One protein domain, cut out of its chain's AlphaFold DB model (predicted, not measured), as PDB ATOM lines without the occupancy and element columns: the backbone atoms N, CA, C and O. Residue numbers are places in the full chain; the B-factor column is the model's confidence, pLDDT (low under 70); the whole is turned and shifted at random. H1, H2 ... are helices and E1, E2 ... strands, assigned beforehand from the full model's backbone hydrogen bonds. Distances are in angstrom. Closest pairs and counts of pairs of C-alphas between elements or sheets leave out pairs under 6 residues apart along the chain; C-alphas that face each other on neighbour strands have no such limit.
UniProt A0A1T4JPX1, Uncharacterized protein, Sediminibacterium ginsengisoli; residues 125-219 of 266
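Overview. This is residues 125 to 219 of the 266 residues of an uncharacterized protein of Sediminibacterium ginsengisoli (UniProt A0A1T4JPX1). Two helices, H1 and H4, cross near their middles as an X, with H2 packed across H1 at a steep tilt and the short H3 packed on the first parts of H1 and H4; a small hairpin of two strands, E1 and E2, residues 188 to 198, sticks out from this body of helices. The hairpin is the part farthest from the mean of the C-alphas and makes the longest axis, and two long links, residues 143 to 154 and 176 to 187, join parts of the model without a named element. The printed part has 95 residues, with four named helices and two named strands in the order H1, H2, H3, E1, E2, H4; the sheet has the order E1, E2 and is antiparallel. The class is mostly helix. The whole is compact, with a radius of gyration of the C-alphas of 13.1 A, and the C-alphas span 42 by 28 by 24 A.

Along the chain. The printed part begins at Ser 125, and H1 follows with residues 126 to 142, 24.3 A from first to last C-alpha; C-alpha 126 is at (-43.935, -32.937, -11.033). H2 holds residues 155 to 165 and is 15.7 A long. H3 holds residues 169 to 175 and is 9.8 A long. E1, residues 188 to 190, begins with C-alpha 188 at (-62.943, -25.839, -28.425), and E2 holds residues 196 to 198. H4, residues 205 to 218, is 19.6 A long and ends with C-alpha 218 at (-39.096, -26.188, -32.878).

Arrangement. H1 and H4 are the hubs, each touching three other helices. H1 touches H2, with the C-alphas of Ala 131 and Phe 158 the closest at 4.9 A; they run opposite ways at a steep tilt of 58 degrees. With residues 126 to 133 alone H1 touches H3, where the closest C-alphas, those of Ala 130 and Ile 175, are 7.0 A apart; this is a steep tilt of 52 degrees, the same way. With residues 134 to 138 alone H1 touches H4, at a steep tilt of 67 degrees, the same way, and the closest C-alphas are those of Ile 134 and Ala 210, 5.5 A apart. H4 touches H3 with residues 205 to 209 alone; the two are about perpendicular at 87 degrees, and the closest C-alphas, those of Ile 171 and Ala 206, are 5.0 A apart. H2 and H4 only just touch, with 3 pairs of C-alphas within 8 A, the closest those of Phe 161 and Tyr 213 at 7.0 A. H2 and H3 are close but not clearly touching, with the closest C-alphas, those of Val 165 and Ile 171, 6.5 A apart. E1 and E2 form a hairpin of antiparallel strands, with 153 degrees between their directions; N 189 and O 197 are 3.0 A apart and N 197 and O 189 are 2.9 A apart, both within hydrogen-bond range. Both strands are apart from H1 and H2. In H1, H2, H3 and H4 every O i to N i+4 pair is within hydrogen-bond range.

Size, cuts and confidence. The two C-alphas farthest apart, those of Gln 167 and Asn 193, are 43.0 A apart. The printed part has no cut from residue 125 to residue 219. The links from H1 to H2 and from H3 to E1 are long, with 12 residues each; those from H2 to H3 and from E1 to E2 are tight, and the link from E2 to H4 is short. The mean pLDDT of the printed part is 94.4, with 88 for E1 and 89 for E2, and no printed residue is under 70.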
ATOM      1  N   SER A 125     -44.784 -37.733 -11.375       96.00
ATOM      2  CA  SER A 125     -43.966 -36.756 -10.649       96.00
ATOM      3  C   SER A 125     -44.087 -35.374 -11.292       96.00
ATOM      4  O   SER A 125     -44.405 -35.252 -12.473       96.00
ATOM      5  N   ILE A 126     -43.791 -34.313 -10.541       96.38
ATOM      6  CA  ILE A 126     -43.935 -32.937 -11.033       96.38
ATOM      7  C   ILE A 126     -43.173 -32.676 -12.347       96.38
ATOM      8  O   ILE A 126     -43.721 -32.055 -13.255       96.38
ATOM      9  N   ASN A 127     -41.964 -33.233 -12.488       96.81
ATOM     10  CA  ASN A 127     -41.152 -33.126 -13.703       96.81
ATOM     11  C   ASN A 127     -41.810 -33.852 -14.878       96.81
ATOM     12  O   ASN A 127     -42.005 -33.270 -15.943       96.81
ATOM     13  N   ASN A 128     -42.210 -35.109 -14.680       97.69
ATOM     14  CA  ASN A 128     -42.819 -35.898 -15.751       97.69
ATOM     15  C   ASN A 128     -44.193 -35.344 -16.136       97.69
ATOM     16  O   ASN A 128     -44.563 -35.365 -17.304       97.69
ATOM     17  N   LYS A 129     -44.930 -34.791 -15.170       97.69
ATOM     18  CA  LYS A 129     -46.204 -34.108 -15.387       97.69
ATOM     19  C   LYS A 129     -46.025 -32.870 -16.265       97.69
ATOM     20  O   LYS A 129     -46.787 -32.691 -17.211       97.69
ATOM     21  N   ALA A 130     -45.004 -32.051 -16.004       98.38
ATOM     22  CA  ALA A 130     -44.679 -30.899 -16.845       98.38
ATOM     23  C   ALA A 130     -44.247 -31.316 -18.264       98.38
ATOM     24  O   ALA A 130     -44.714 -30.722 -19.235       98.38
ATOM     25  N   ALA A 131     -43.438 -32.375 -18.394       98.50
ATOM     26  CA  ALA A 131     -43.032 -32.925 -19.690       98.50
ATOM     27  C   ALA A 131     -44.231 -33.485 -20.482       98.50
ATOM     28  O   ALA A 131     -44.393 -33.207 -21.670       98.50
ATOM     29  N   PHE A 132     -45.123 -34.223 -19.819       98.31
ATOM     30  CA  PHE A 132     -46.338 -34.760 -20.430       98.31
ATOM     31  C   PHE A 132     -47.332 -33.660 -20.823       98.31
ATOM     32  O   PHE A 132     -47.999 -33.758 -21.855       98.31
ATOM     33  N   PHE A 133     -47.396 -32.574 -20.046       98.44
ATOM     34  CA  PHE A 133     -48.196 -31.399 -20.381       98.44
ATOM     35  C   PHE A 133     -47.717 -30.735 -21.681       98.44
ATOM     36  O   PHE A 133     -48.516 -30.576 -22.603       98.44
ATOM     37  N   ILE A 134     -46.428 -30.386 -21.800       98.25
ATOM     38  CA  ILE A 134     -45.915 -29.760 -23.033       98.25
ATOM     39  C   ILE A 134     -45.989 -30.708 -24.232       98.25
ATOM     40  O   ILE A 134     -46.304 -30.262 -25.330       98.25
ATOM     41  N   PHE A 135     -45.789 -32.010 -24.030       98.25
ATOM     42  CA  PHE A 135     -46.021 -33.015 -25.065       98.25
ATOM     43  C   PHE A 135     -47.467 -32.979 -25.579       98.25
ATOM     44  O   PHE A 135     -47.705 -32.987 -26.785       98.25
ATOM     45  N   SER A 136     -48.438 -32.856 -24.675       97.56
ATOM     46  CA  SER A 136     -49.853 -32.737 -25.039       97.56
ATOM     47  C   SER A 136     -50.144 -31.445 -25.816       97.56
ATOM     48  O   SER A 136     -50.870 -31.471 -26.811       97.56
ATOM     49  N   VAL A 137     -49.527 -30.322 -25.426       97.19
ATOM     50  CA  VAL A 137     -49.604 -29.053 -26.178       97.19
ATOM     51  C   VAL A 137     -48.966 -29.197 -27.562       97.19
ATOM     52  O   VAL A 137     -49.556 -28.781 -28.555       97.19
ATOM     53  N   TYR A 138     -47.795 -29.828 -27.657       97.06
ATOM     54  CA  TYR A 138     -47.106 -30.084 -28.921       97.06
ATOM     55  C   TYR A 138     -47.983 -30.884 -29.885       97.06
ATOM     56  O   TYR A 138     -48.168 -30.466 -31.029       97.06
ATOM     57  N   ARG A 139     -48.581 -31.985 -29.419       95.25
ATOM     58  CA  ARG A 139     -49.494 -32.806 -30.225       95.25
ATOM     59  C   ARG A 139     -50.682 -32.008 -30.722       95.25
ATOM     60  O   ARG A 139     -51.020 -32.059 -31.902       95.25
ATOM     61  N   TRP A 140     -51.264 -31.202 -29.839       93.75
ATOM     62  CA  TRP A 140     -52.339 -30.297 -30.212       93.75
ATOM     63  C   TRP A 140     -51.912 -29.303 -31.297       93.75
ATOM     64  O   TRP A 140     -52.648 -29.103 -32.261       93.75
ATOM     65  N   LEU A 141     -50.727 -28.701 -31.196       92.88
ATOM     66  CA  LEU A 141     -50.231 -27.721 -32.167       92.88
ATOM     67  C   LEU A 141     -49.785 -28.346 -33.495       92.88
ATOM     68  O   LEU A 141     -49.875 -27.692 -34.528       92.88
ATOM     69  N   THR A 142     -49.366 -29.607 -33.508       91.56
ATOM     70  CA  THR A 142     -48.807 -30.264 -34.705       91.56
ATOM     71  C   THR A 142     -49.739 -31.285 -35.351       91.56
ATOM     72  O   THR A 142     -49.461 -31.724 -36.461       91.56
ATOM     73  N   ASP A 143     -50.872 -31.600 -34.711       87.38
ATOM     74  CA  ASP A 143     -51.725 -32.749 -35.068       87.38
ATOM     75  C   ASP A 143     -50.975 -34.097 -34.982       87.38
ATOM     76  O   ASP A 143     -51.272 -35.053 -35.698       87.38
ATOM     77  N   ASP A 144     -49.981 -34.178 -34.088       88.06
ATOM     78  CA  ASP A 144     -49.256 -35.416 -33.822       88.06
ATOM     79  C   ASP A 144     -50.125 -36.388 -33.008       88.06
ATOM     80  O   ASP A 144     -50.623 -36.092 -31.912       88.06
ATOM     81  N   ARG A 145     -50.321 -37.580 -33.572       85.31
ATOM     82  CA  ARG A 145     -51.176 -38.623 -33.007       85.31
ATOM     83  C   ARG A 145     -50.438 -39.564 -32.061       85.31
ATOM     84  O   ARG A 145     -51.124 -40.349 -31.405       85.31
ATOM     85  N   GLN A 146     -49.112 -39.463 -31.940       88.94
ATOM     86  CA  GLN A 146     -48.345 -40.264 -30.989       88.94
ATOM     87  C   GLN A 146     -48.819 -40.003 -29.559       88.94
ATOM     88  O   GLN A 146     -49.032 -38.858 -29.178       88.94
ATOM     89  N   ALA A 147     -48.987 -41.042 -28.747       88.50
ATOM     90  CA  ALA A 147     -49.480 -40.925 -27.371       88.50
ATOM     91  C   ALA A 147     -48.451 -41.336 -26.308       88.50
ATOM     92  O   ALA A 147     -48.725 -41.196 -25.115       88.50
ATOM     93  N   ASN A 148     -47.270 -41.801 -26.723       94.81
ATOM     94  CA  ASN A 148     -46.212 -42.245 -25.825       94.81
ATOM     95  C   ASN A 148     -45.030 -41.261 -25.812       94.81
ATOM     96  O   ASN A 148     -44.197 -41.253 -26.718       94.81
ATOM     97  N   LEU A 149     -44.934 -40.463 -24.744       96.06
ATOM     98  CA  LEU A 149     -43.842 -39.505 -24.542       96.06
ATOM     99  C   LEU A 149     -42.465 -40.190 -24.440       96.06
ATOM    100  O   LEU A 149     -41.464 -39.618 -24.869       96.06
ATOM    101  N   GLU A 150     -42.378 -41.404 -23.887       95.44
ATOM    102  CA  GLU A 150     -41.083 -42.032 -23.590       95.44
ATOM    103  C   GLU A 150     -40.276 -42.399 -24.834       95.44
ATOM    104  O   GLU A 150     -39.045 -42.452 -24.753       95.44
ATOM    105  N   ILE A 151     -40.958 -42.636 -25.956       95.00
ATOM    106  CA  ILE A 151     -40.366 -43.032 -27.241       95.00
ATOM    107  C   ILE A 151     -40.379 -41.897 -28.272       95.00
ATOM    108  O   ILE A 151     -39.912 -42.077 -29.395       95.00
ATOM    109  N   HIS A 152     -40.927 -40.736 -27.910       96.56
ATOM    110  CA  HIS A 152     -41.111 -39.630 -28.836       96.56
ATOM    111  C   HIS A 152     -39.756 -39.006 -29.233       96.56
ATOM    112  O   HIS A 152     -38.944 -38.719 -28.345       96.56
ATOM    113  N   PRO A 153     -39.489 -38.707 -30.520       95.56
ATOM    114  CA  PRO A 153     -38.186 -38.179 -30.950       95.56
ATOM    115  C   PRO A 153     -37.807 -36.848 -30.278       95.56
ATOM    116  O   PRO A 153     -36.650 -36.604 -29.949       95.56
ATOM    117  N   GLN A 154     -38.801 -35.998 -30.018       96.94
ATOM    118  CA  GLN A 154     -38.653 -34.697 -29.361       96.94
ATOM    119  C   GLN A 154     -38.659 -34.784 -27.821       96.94
ATOM    120  O   GLN A 154     -38.671 -33.749 -27.158       96.94
ATOM    121  N   LYS A 155     -38.607 -35.986 -27.224       97.38
ATOM    122  CA  LYS A 155     -38.557 -36.179 -25.763       97.38
ATOM    123  C   LYS A 155     -37.551 -35.263 -25.044       97.38
ATOM    124  O   LYS A 155     -37.952 -34.662 -24.047       97.38
ATOM    125  N   PRO A 156     -36.301 -35.070 -25.521       98.25
ATOM    126  CA  PRO A 156     -35.355 -34.172 -24.854       98.25
ATOM    127  C   PRO A 156     -35.862 -32.729 -24.716       98.25
ATOM    128  O   PRO A 156     -35.594 -32.085 -23.708       98.25
ATOM    129  N   ILE A 157     -36.638 -32.238 -25.686       98.12
ATOM    130  CA  ILE A 157     -37.203 -30.880 -25.677       98.12
ATOM    131  C   ILE A 157     -38.287 -30.767 -24.604       98.12
ATOM    132  O   ILE A 157     -38.311 -29.808 -23.838       98.12
ATOM    133  N   PHE A 158     -39.157 -31.771 -24.495       98.31
ATOM    134  CA  PHE A 158     -40.226 -31.777 -23.493       98.31
ATOM    135  C   PHE A 158     -39.682 -31.836 -22.062       98.31
ATOM    136  O   PHE A 158     -40.186 -31.150 -21.172       98.31
ATOM    137  N   PHE A 159     -38.624 -32.619 -21.842       98.44
ATOM    138  CA  PHE A 159     -37.940 -32.666 -20.551       98.44
ATOM    139  C   PHE A 159     -37.084 -31.420 -20.280       98.44
ATOM    140  O   PHE A 159     -36.947 -31.038 -19.119       98.44
ATOM    141  N   GLY A 160     -36.573 -30.748 -21.318       98.12
ATOM    142  CA  GLY A 160     -35.936 -29.432 -21.200       98.12
ATOM    143  C   GLY A 160     -36.893 -28.390 -20.621       98.12
ATOM    144  O   GLY A 160     -36.597 -27.788 -19.592       98.12
ATOM    145  N   PHE A 161     -38.099 -28.283 -21.188       98.38
ATOM    146  CA  PHE A 161     -39.157 -27.434 -20.634       98.38
ATOM    147  C   PHE A 161     -39.481 -27.788 -19.182       98.38
ATOM    148  O   PHE A 161     -39.561 -26.904 -18.334       98.38
ATOM    149  N   ALA A 162     -39.651 -29.078 -18.876       98.12
ATOM    150  CA  ALA A 162     -39.963 -29.522 -17.520       98.12
ATOM    151  C   ALA A 162     -38.901 -29.082 -16.500       98.12
ATOM    152  O   ALA A 162     -39.250 -28.622 -15.412       98.12
ATOM    153  N   ALA A 163     -37.619 -29.188 -16.861       97.44
ATOM    154  CA  ALA A 163     -36.508 -28.762 -16.018       97.44
ATOM    155  C   ALA A 163     -36.490 -27.243 -15.782       97.44
ATOM    156  O   ALA A 163     -36.128 -26.803 -14.692       97.44
ATOM    157  N   GLU A 164     -36.911 -26.446 -16.766       96.38
ATOM    158  CA  GLU A 164     -37.005 -24.989 -16.631       96.38
ATOM    159  C   GLU A 164     -38.190 -24.568 -15.754       96.38
ATOM    160  O   GLU A 164     -38.043 -23.721 -14.872       96.38
ATOM    161  N   VAL A 165     -39.362 -25.182 -15.944       96.75
ATOM    162  CA  VAL A 165     -40.588 -24.728 -15.268       96.75
ATOM    163  C   VAL A 165     -40.804 -25.322 -13.883       96.75
ATOM    164  O   VAL A 165     -41.623 -24.788 -13.140       96.75
ATOM    165  N   VAL A 166     -40.098 -26.392 -13.493       94.38
ATOM    166  CA  VAL A 166     -40.287 -27.012 -12.164       94.38
ATOM    167  C   VAL A 166     -40.016 -26.041 -11.010       94.38
ATOM    168  O   VAL A 166     -40.629 -26.166  -9.953       94.38
ATOM    169  N   GLN A 167     -39.145 -25.052 -11.221       92.69
ATOM    170  CA  GLN A 167     -38.844 -24.018 -10.226       92.69
ATOM    171  C   GLN A 167     -39.847 -22.850 -10.248       92.69
ATOM    172  O   GLN A 167     -39.892 -22.060  -9.306       92.69
ATOM    173  N   ASP A 168     -40.678 -22.729 -11.292       97.06
ATOM    174  CA  ASP A 168     -41.730 -21.715 -11.372       97.06
ATOM    175  C   ASP A 168     -43.041 -22.255 -10.781       97.06
ATOM    176  O   ASP A 168     -43.875 -22.880 -11.448       97.06
ATOM    177  N   GLU A 169     -43.261 -21.954  -9.500       96.88
ATOM    178  CA  GLU A 169     -44.468 -22.364  -8.781       96.88
ATOM    179  C   GLU A 169     -45.772 -21.907  -9.450       96.88
ATOM    180  O   GLU A 169     -46.803 -22.571  -9.304       96.88
ATOM    181  N   LYS A 170     -45.776 -20.771 -10.163       98.00
ATOM    182  CA  LYS A 170     -46.991 -20.270 -10.817       98.00
ATOM    183  C   LYS A 170     -47.327 -21.148 -12.011       98.00
ATOM    184  O   LYS A 170     -48.488 -21.549 -12.148       98.00
ATOM    185  N   ILE A 171     -46.336 -21.470 -12.844       97.94
ATOM    186  CA  ILE A 171     -46.523 -22.359 -13.995       97.94
ATOM    187  C   ILE A 171     -46.947 -23.745 -13.515       97.94
ATOM    188  O   ILE A 171     -47.982 -24.236 -13.963       97.94
ATOM    189  N   ILE A 172     -46.249 -24.327 -12.538       98.06
ATOM    190  CA  ILE A 172     -46.606 -25.634 -11.970       98.06
ATOM    191  C   ILE A 172     -48.022 -25.643 -11.399       98.06
ATOM    192  O   ILE A 172     -48.813 -26.538 -11.704       98.06
ATOM    193  N   ARG A 173     -48.395 -24.630 -10.608       98.12
ATOM    194  CA  ARG A 173     -49.764 -24.508 -10.089       98.12
ATOM    195  C   ARG A 173     -50.777 -24.417 -11.222       98.12
ATOM    196  O   ARG A 173     -51.889 -24.914 -11.086       98.12
ATOM    197  N   SER A 174     -50.412 -23.792 -12.339       98.12
ATOM    198  CA  SER A 174     -51.261 -23.740 -13.520       98.12
ATOM    199  C   SER A 174     -51.361 -25.077 -14.253       98.12
ATOM    200  O   SER A 174     -52.459 -25.384 -14.704       98.12
ATOM    201  N   ILE A 175     -50.284 -25.863 -14.345       98.12
ATOM    202  CA  ILE A 175     -50.291 -27.227 -14.907       98.12
ATOM    203  C   ILE A 175     -51.184 -28.142 -14.060       98.12
ATOM    204  O   ILE A 175     -52.033 -28.844 -14.596       98.12
ATOM    205  N   ASN A 176     -51.081 -28.062 -12.732       96.81
ATOM    206  CA  ASN A 176     -51.864 -28.889 -11.806       96.81
ATOM    207  C   ASN A 176     -53.372 -28.572 -11.774       96.81
ATOM    208  O   ASN A 176     -54.118 -29.279 -11.107       96.81
ATOM    209  N   ARG A 177     -53.832 -27.512 -12.452       96.81
ATOM    210  CA  ARG A 177     -55.271 -27.227 -12.609       96.81
ATOM    211  C   ARG A 177     -55.916 -27.977 -13.768       96.81
ATOM    212  O   ARG A 177     -57.137 -27.943 -13.878       96.81
ATOM    213  N   TYR A 178     -55.121 -28.579 -14.644       97.00
ATOM    214  CA  TYR A 178     -55.640 -29.431 -15.703       97.00
ATOM    215  C   TYR A 178     -55.901 -30.834 -15.159       97.00
ATOM    216  O   TYR A 178     -55.135 -31.326 -14.330       97.00
ATOM    217  N   SER A 179     -56.943 -31.485 -15.668       96.06
ATOM    218  CA  SER A 179     -57.052 -32.943 -15.607       96.06
ATOM    219  C   SER A 179     -56.296 -33.580 -16.779       96.06
ATOM    220  O   SER A 179     -55.976 -32.912 -17.771       96.06
ATOM    221  N   GLY A 180     -56.014 -34.879 -16.691       95.50
ATOM    222  CA  GLY A 180     -55.459 -35.618 -17.821       95.50
ATOM    223  C   GLY A 180     -56.439 -35.660 -18.999       95.50
ATOM    224  O   GLY A 180     -56.045 -35.489 -20.154       95.50
ATOM    225  N   ALA A 181     -57.731 -35.832 -18.722       94.56
ATOM    226  CA  ALA A 181     -58.787 -35.851 -19.721       94.56
ATOM    227  C   ALA A 181     -58.875 -34.538 -20.511       94.56
ATOM    228  O   ALA A 181     -59.143 -34.585 -21.720       94.56
ATOM    229  N   ASP A 182     -58.622 -33.401 -19.851       93.06
ATOM    230  CA  ASP A 182     -58.645 -32.075 -20.473       93.06
ATOM    231  C   ASP A 182     -57.488 -31.882 -21.447       93.06
ATOM    232  O   ASP A 182     -57.687 -31.303 -22.505       93.06
ATOM    233  N   ILE A 183     -56.282 -32.369 -21.139       95.00
ATOM    234  CA  ILE A 183     -55.087 -32.094 -21.961       95.00
ATOM    235  C   ILE A 183     -54.996 -32.942 -23.231       95.00
ATOM    236  O   ILE A 183     -54.080 -32.753 -24.025       95.00
ATOM    237  N   ARG A 184     -55.960 -33.834 -23.486       94.06
ATOM    238  CA  ARG A 184     -56.039 -34.585 -24.752       94.06
ATOM    239  C   ARG A 184     -56.148 -33.679 -25.980       94.06
ATOM    240  O   ARG A 184     -55.764 -34.081 -27.073       94.06
ATOM    241  N   PHE A 185     -56.714 -32.489 -25.801       93.31
ATOM    242  CA  PHE A 185     -56.789 -31.426 -26.795       93.31
ATOM    243  C   PHE A 185     -56.973 -30.081 -26.089       93.31
ATOM    244  O   PHE A 185     -57.312 -30.042 -24.910       93.31
ATOM    245  N   PHE A 186     -56.791 -28.963 -26.789       94.62
ATOM    246  CA  PHE A 186     -56.918 -27.640 -26.174       94.62
ATOM    247  C   PHE A 186     -57.945 -26.772 -26.895       94.62
ATOM    248  O   PHE A 186     -58.161 -26.879 -28.098       94.62
ATOM    249  N   GLY A 187     -58.594 -25.885 -26.145       93.06
ATOM    250  CA  GLY A 187     -59.635 -25.011 -26.670       93.06
ATOM    251  C   GLY A 187     -60.943 -25.749 -26.954       93.06
ATOM    252  O   GLY A 187     -61.381 -26.591 -26.171       93.06
ATOM    253  N   LYS A 188     -61.604 -25.370 -28.049       91.19
ATOM    254  CA  LYS A 188     -62.943 -25.839 -28.425       91.19
ATOM    255  C   LYS A 188     -62.877 -26.642 -29.713       91.19
ATOM    256  O   LYS A 188     -62.278 -26.189 -30.687       91.19
ATOM    257  N   ILE A 189     -63.538 -27.795 -29.726       87.75
ATOM    258  CA  ILE A 189     -63.702 -28.628 -30.919       87.75
ATOM    259  C   ILE A 189     -65.190 -28.880 -31.139       87.75
ATOM    260  O   ILE A 189     -65.918 -29.219 -30.206       87.75
ATOM    261  N   ASN A 190     -65.628 -28.753 -32.390       85.19
ATOM    262  CA  ASN A 190     -66.959 -29.178 -32.807       85.19
ATOM    263  C   ASN A 190     -66.915 -30.650 -33.210       85.19
ATOM    264  O   ASN A 190     -66.179 -31.026 -34.123       85.19
ATOM    265  N   GLN A 191     -67.712 -31.469 -32.534       78.38
ATOM    266  CA  GLN A 191     -67.951 -32.847 -32.934       78.38
ATOM    267  C   GLN A 191     -68.828 -32.902 -34.190       78.38
ATOM    268  O   GLN A 191     -69.579 -31.978 -34.502       78.38
ATOM    269  N   THR A 192     -68.774 -34.032 -34.894       72.25
ATOM    270  CA  THR A 192     -69.571 -34.320 -36.099       72.25
ATOM    271  C   THR A 192     -71.084 -34.238 -35.876       72.25
ATOM    272  O   THR A 192     -71.816 -33.935 -36.810       72.25
ATOM    273  N   ASN A 193     -71.552 -34.449 -34.645       75.88
ATOM    274  CA  ASN A 193     -72.956 -34.303 -34.239       75.88
ATOM    275  C   ASN A 193     -73.352 -32.848 -33.891       75.88
ATOM    276  O   ASN A 193     -74.444 -32.611 -33.376       75.88
ATOM    277  N   GLY A 194     -72.460 -31.875 -34.112       77.88
ATOM    278  CA  GLY A 194     -72.683 -30.460 -33.811       77.88
ATOM    279  C   GLY A 194     -72.504 -30.073 -32.339       77.88
ATOM    280  O   GLY A 194     -72.711 -28.908 -32.000       77.88
ATOM    281  N   ARG A 195     -72.118 -31.001 -31.451       82.38
ATOM    282  CA  ARG A 195     -71.799 -30.673 -30.052       82.38
ATOM    283  C   ARG A 195     -70.413 -30.046 -29.950       82.38
ATOM    284  O   ARG A 195     -69.439 -30.581 -30.474       82.38
ATOM    285  N   GLU A 196     -70.320 -28.938 -29.225       88.25
ATOM    286  CA  GLU A 196     -69.041 -28.338 -28.847       88.25
ATOM    287  C   GLU A 196     -68.499 -29.051 -27.603       88.25
ATOM    288  O   GLU A 196     -69.210 -29.210 -26.608       88.25
ATOM    289  N   VAL A 197     -67.237 -29.470 -27.654       88.62
ATOM    290  CA  VAL A 197     -66.516 -29.997 -26.493       88.62
ATOM    291  C   VAL A 197     -65.329 -29.093 -26.199       88.62
ATOM    292  O   VAL A 197     -64.638 -28.620 -27.103       88.62
ATOM    293  N   ILE A 198     -65.119 -28.844 -24.911       91.38
ATOM    294  CA  ILE A 198     -64.062 -27.989 -24.384       91.38
ATOM    295  C   ILE A 198     -62.993 -28.894 -23.775       91.38
ATOM    296  O   ILE A 198     -63.324 -29.795 -23.006       91.38
ATOM    297  N   GLY A 199     -61.739 -28.666 -24.150       93.69
ATOM    298  CA  GLY A 199     -60.572 -29.336 -23.579       93.69
ATOM    299  C   GLY A 199     -59.777 -28.385 -22.697       93.69
ATOM    300  O   GLY A 199     -60.307 -27.421 -22.137       93.69
ATOM    301  N   GLY A 200     -58.470 -28.611 -22.621       95.56
ATOM    302  CA  GLY A 200     -57.555 -27.776 -21.865       95.56
ATOM    303  C   GLY A 200     -57.634 -26.305 -22.285       95.56
ATOM    304  O   GLY A 200     -57.615 -25.963 -23.468       95.56
ATOM    305  N   SER A 201     -57.696 -25.400 -21.307       95.38
ATOM    306  CA  SER A 201     -57.719 -23.959 -21.579       95.38
ATOM    307  C   SER A 201     -56.443 -23.497 -22.289       95.38
ATOM    308  O   SER A 201     -55.338 -23.841 -21.877       95.38
ATOM    309  N   THR A 202     -56.587 -22.657 -23.314       95.25
ATOM    310  CA  THR A 202     -55.469 -22.021 -24.039       95.25
ATOM    311  C   THR A 202     -55.041 -20.684 -23.427       95.25
ATOM    312  O   THR A 202     -54.059 -20.075 -23.843       95.25
ATOM    313  N   ASN A 203     -55.775 -20.193 -22.424       94.50
ATOM    314  CA  ASN A 203     -55.560 -18.865 -21.845       94.50
ATOM    315  C   ASN A 203     -54.638 -18.871 -20.620       94.50
ATOM    316  O   ASN A 203     -54.328 -17.804 -20.081       94.50
ATOM    317  N   THR A 204     -54.217 -20.047 -20.159       97.12
ATOM    318  CA  THR A 204     -53.425 -20.173 -18.935       97.12
ATOM    319  C   THR A 204     -51.961 -19.814 -19.164       97.12
ATOM    320  O   THR A 204     -51.444 -19.890 -20.277       97.12
ATOM    321  N   ILE A 205     -51.276 -19.453 -18.079       97.69
ATOM    322  CA  ILE A 205     -49.834 -19.194 -18.106       97.69
ATOM    323  C   ILE A 205     -49.032 -20.443 -18.491       97.69
ATOM    324  O   ILE A 205     -48.052 -20.319 -19.209       97.69
ATOM    325  N   ALA A 206     -49.479 -21.640 -18.088       97.94
ATOM    326  CA  ALA A 206     -48.812 -22.890 -18.447       97.94
ATOM    327  C   ALA A 206     -48.903 -23.177 -19.948       97.94
ATOM    328  O   ALA A 206     -47.895 -23.488 -20.572       97.94
ATOM    329  N   TYR A 207     -50.097 -23.032 -20.535       97.94
ATOM    330  CA  TYR A 207     -50.285 -23.252 -21.968       97.94
ATOM    331  C   TYR A 207     -49.457 -22.267 -22.800       97.94
ATOM    332  O   TYR A 207     -48.799 -22.673 -23.754       97.94
ATOM    333  N   LYS A 208     -49.452 -20.986 -22.412       97.00
ATOM    334  CA  LYS A 208     -48.665 -19.945 -23.086       97.00
ATOM    335  C   LYS A 208     -47.164 -20.213 -22.982       97.00
ATOM    336  O   LYS A 208     -46.509 -20.256 -24.011       97.00
ATOM    337  N   ALA A 209     -46.658 -20.522 -21.786       97.81
ATOM    338  CA  ALA A 209     -45.252 -20.875 -21.594       97.81
ATOM    339  C   ALA A 209     -44.832 -22.091 -22.441       97.81
ATOM    340  O   ALA A 209     -43.766 -22.081 -23.046       97.81
ATOM    341  N   ALA A 210     -45.682 -23.120 -22.528       97.81
ATOM    342  CA  ALA A 210     -45.430 -24.273 -23.392       97.81
ATOM    343  C   ALA A 210     -45.408 -23.888 -24.883       97.81
ATOM    344  O   ALA A 210     -44.545 -24.358 -25.617       97.81
ATOM    345  N   CYS A 211     -46.326 -23.025 -25.331       97.00
ATOM    346  CA  CYS A 211     -46.339 -22.519 -26.706       97.00
ATOM    347  C   CYS A 211     -45.065 -21.732 -27.033       97.00
ATOM    348  O   CYS A 211     -44.413 -22.047 -28.024       97.00
ATOM    349  N   ASP A 212     -44.688 -20.778 -26.180       96.25
ATOM    350  CA  ASP A 212     -43.496 -19.943 -26.362       96.25
ATOM    351  C   ASP A 212     -42.226 -20.811 -26.427       96.25
ATOM    352  O   ASP A 212     -41.366 -20.618 -27.291       96.25
ATOM    353  N   TYR A 213     -42.140 -21.832 -25.566       97.25
ATOM    354  CA  TYR A 213     -41.033 -22.788 -25.562       97.25
ATOM    355  C   TYR A 213     -40.956 -23.604 -26.859       97.25
ATOM    356  O   TYR A 213     -39.888 -23.741 -27.455       97.25
ATOM    357  N   LEU A 214     -42.089 -24.145 -27.318       96.56
ATOM    358  CA  LEU A 214     -42.161 -24.935 -28.551       96.56
ATOM    359  C   LEU A 214     -41.878 -24.090 -29.796       96.56
ATOM    360  O   LEU A 214     -41.244 -24.576 -30.734       96.56
ATOM    361  N   GLU A 215     -42.316 -22.834 -29.818       95.12
ATOM    362  CA  GLU A 215     -42.013 -21.899 -30.902       95.12
ATOM    363  C   GLU A 215     -40.508 -21.613 -30.968       95.12
ATOM    364  O   GLU A 215     -39.906 -21.736 -32.038       95.12
ATOM    365  N   ALA A 216     -39.873 -21.343 -29.825       95.44
ATOM    366  CA  ALA A 216     -38.433 -21.114 -29.751       95.44
ATOM    367  C   ALA A 216     -37.610 -22.362 -30.124       95.44
ATOM    368  O   ALA A 216     -36.635 -22.260 -30.872       95.44
ATOM    369  N   ALA A 217     -38.000 -23.542 -29.633       95.50
ATOM    370  CA  ALA A 217     -37.234 -24.776 -29.806       95.50
ATOM    371  C   ALA A 217     -37.453 -25.457 -31.169       95.50
ATOM    372  O   ALA A 217     -36.526 -26.049 -31.719       95.50
ATOM    373  N   LEU A 218     -38.675 -25.400 -31.712       93.50
ATOM    374  CA  LEU A 218     -39.096 -26.188 -32.878       93.50
ATOM    375  C   LEU A 218     -39.685 -25.353 -34.021       93.50
ATOM    376  O   LEU A 218     -40.020 -25.917 -35.062       93.50
ATOM    377  N   LYS A 219     -39.804 -24.027 -33.864       91.31
ATOM    378  CA  LYS A 219     -40.405 -23.117 -34.860       91.31
ATOM    379  C   LYS A 219     -41.840 -23.506 -35.236       91.31
ATOM    380  O   LYS A 219     -42.262 -23.343 -36.380       91.31
TER     381      LYS A 219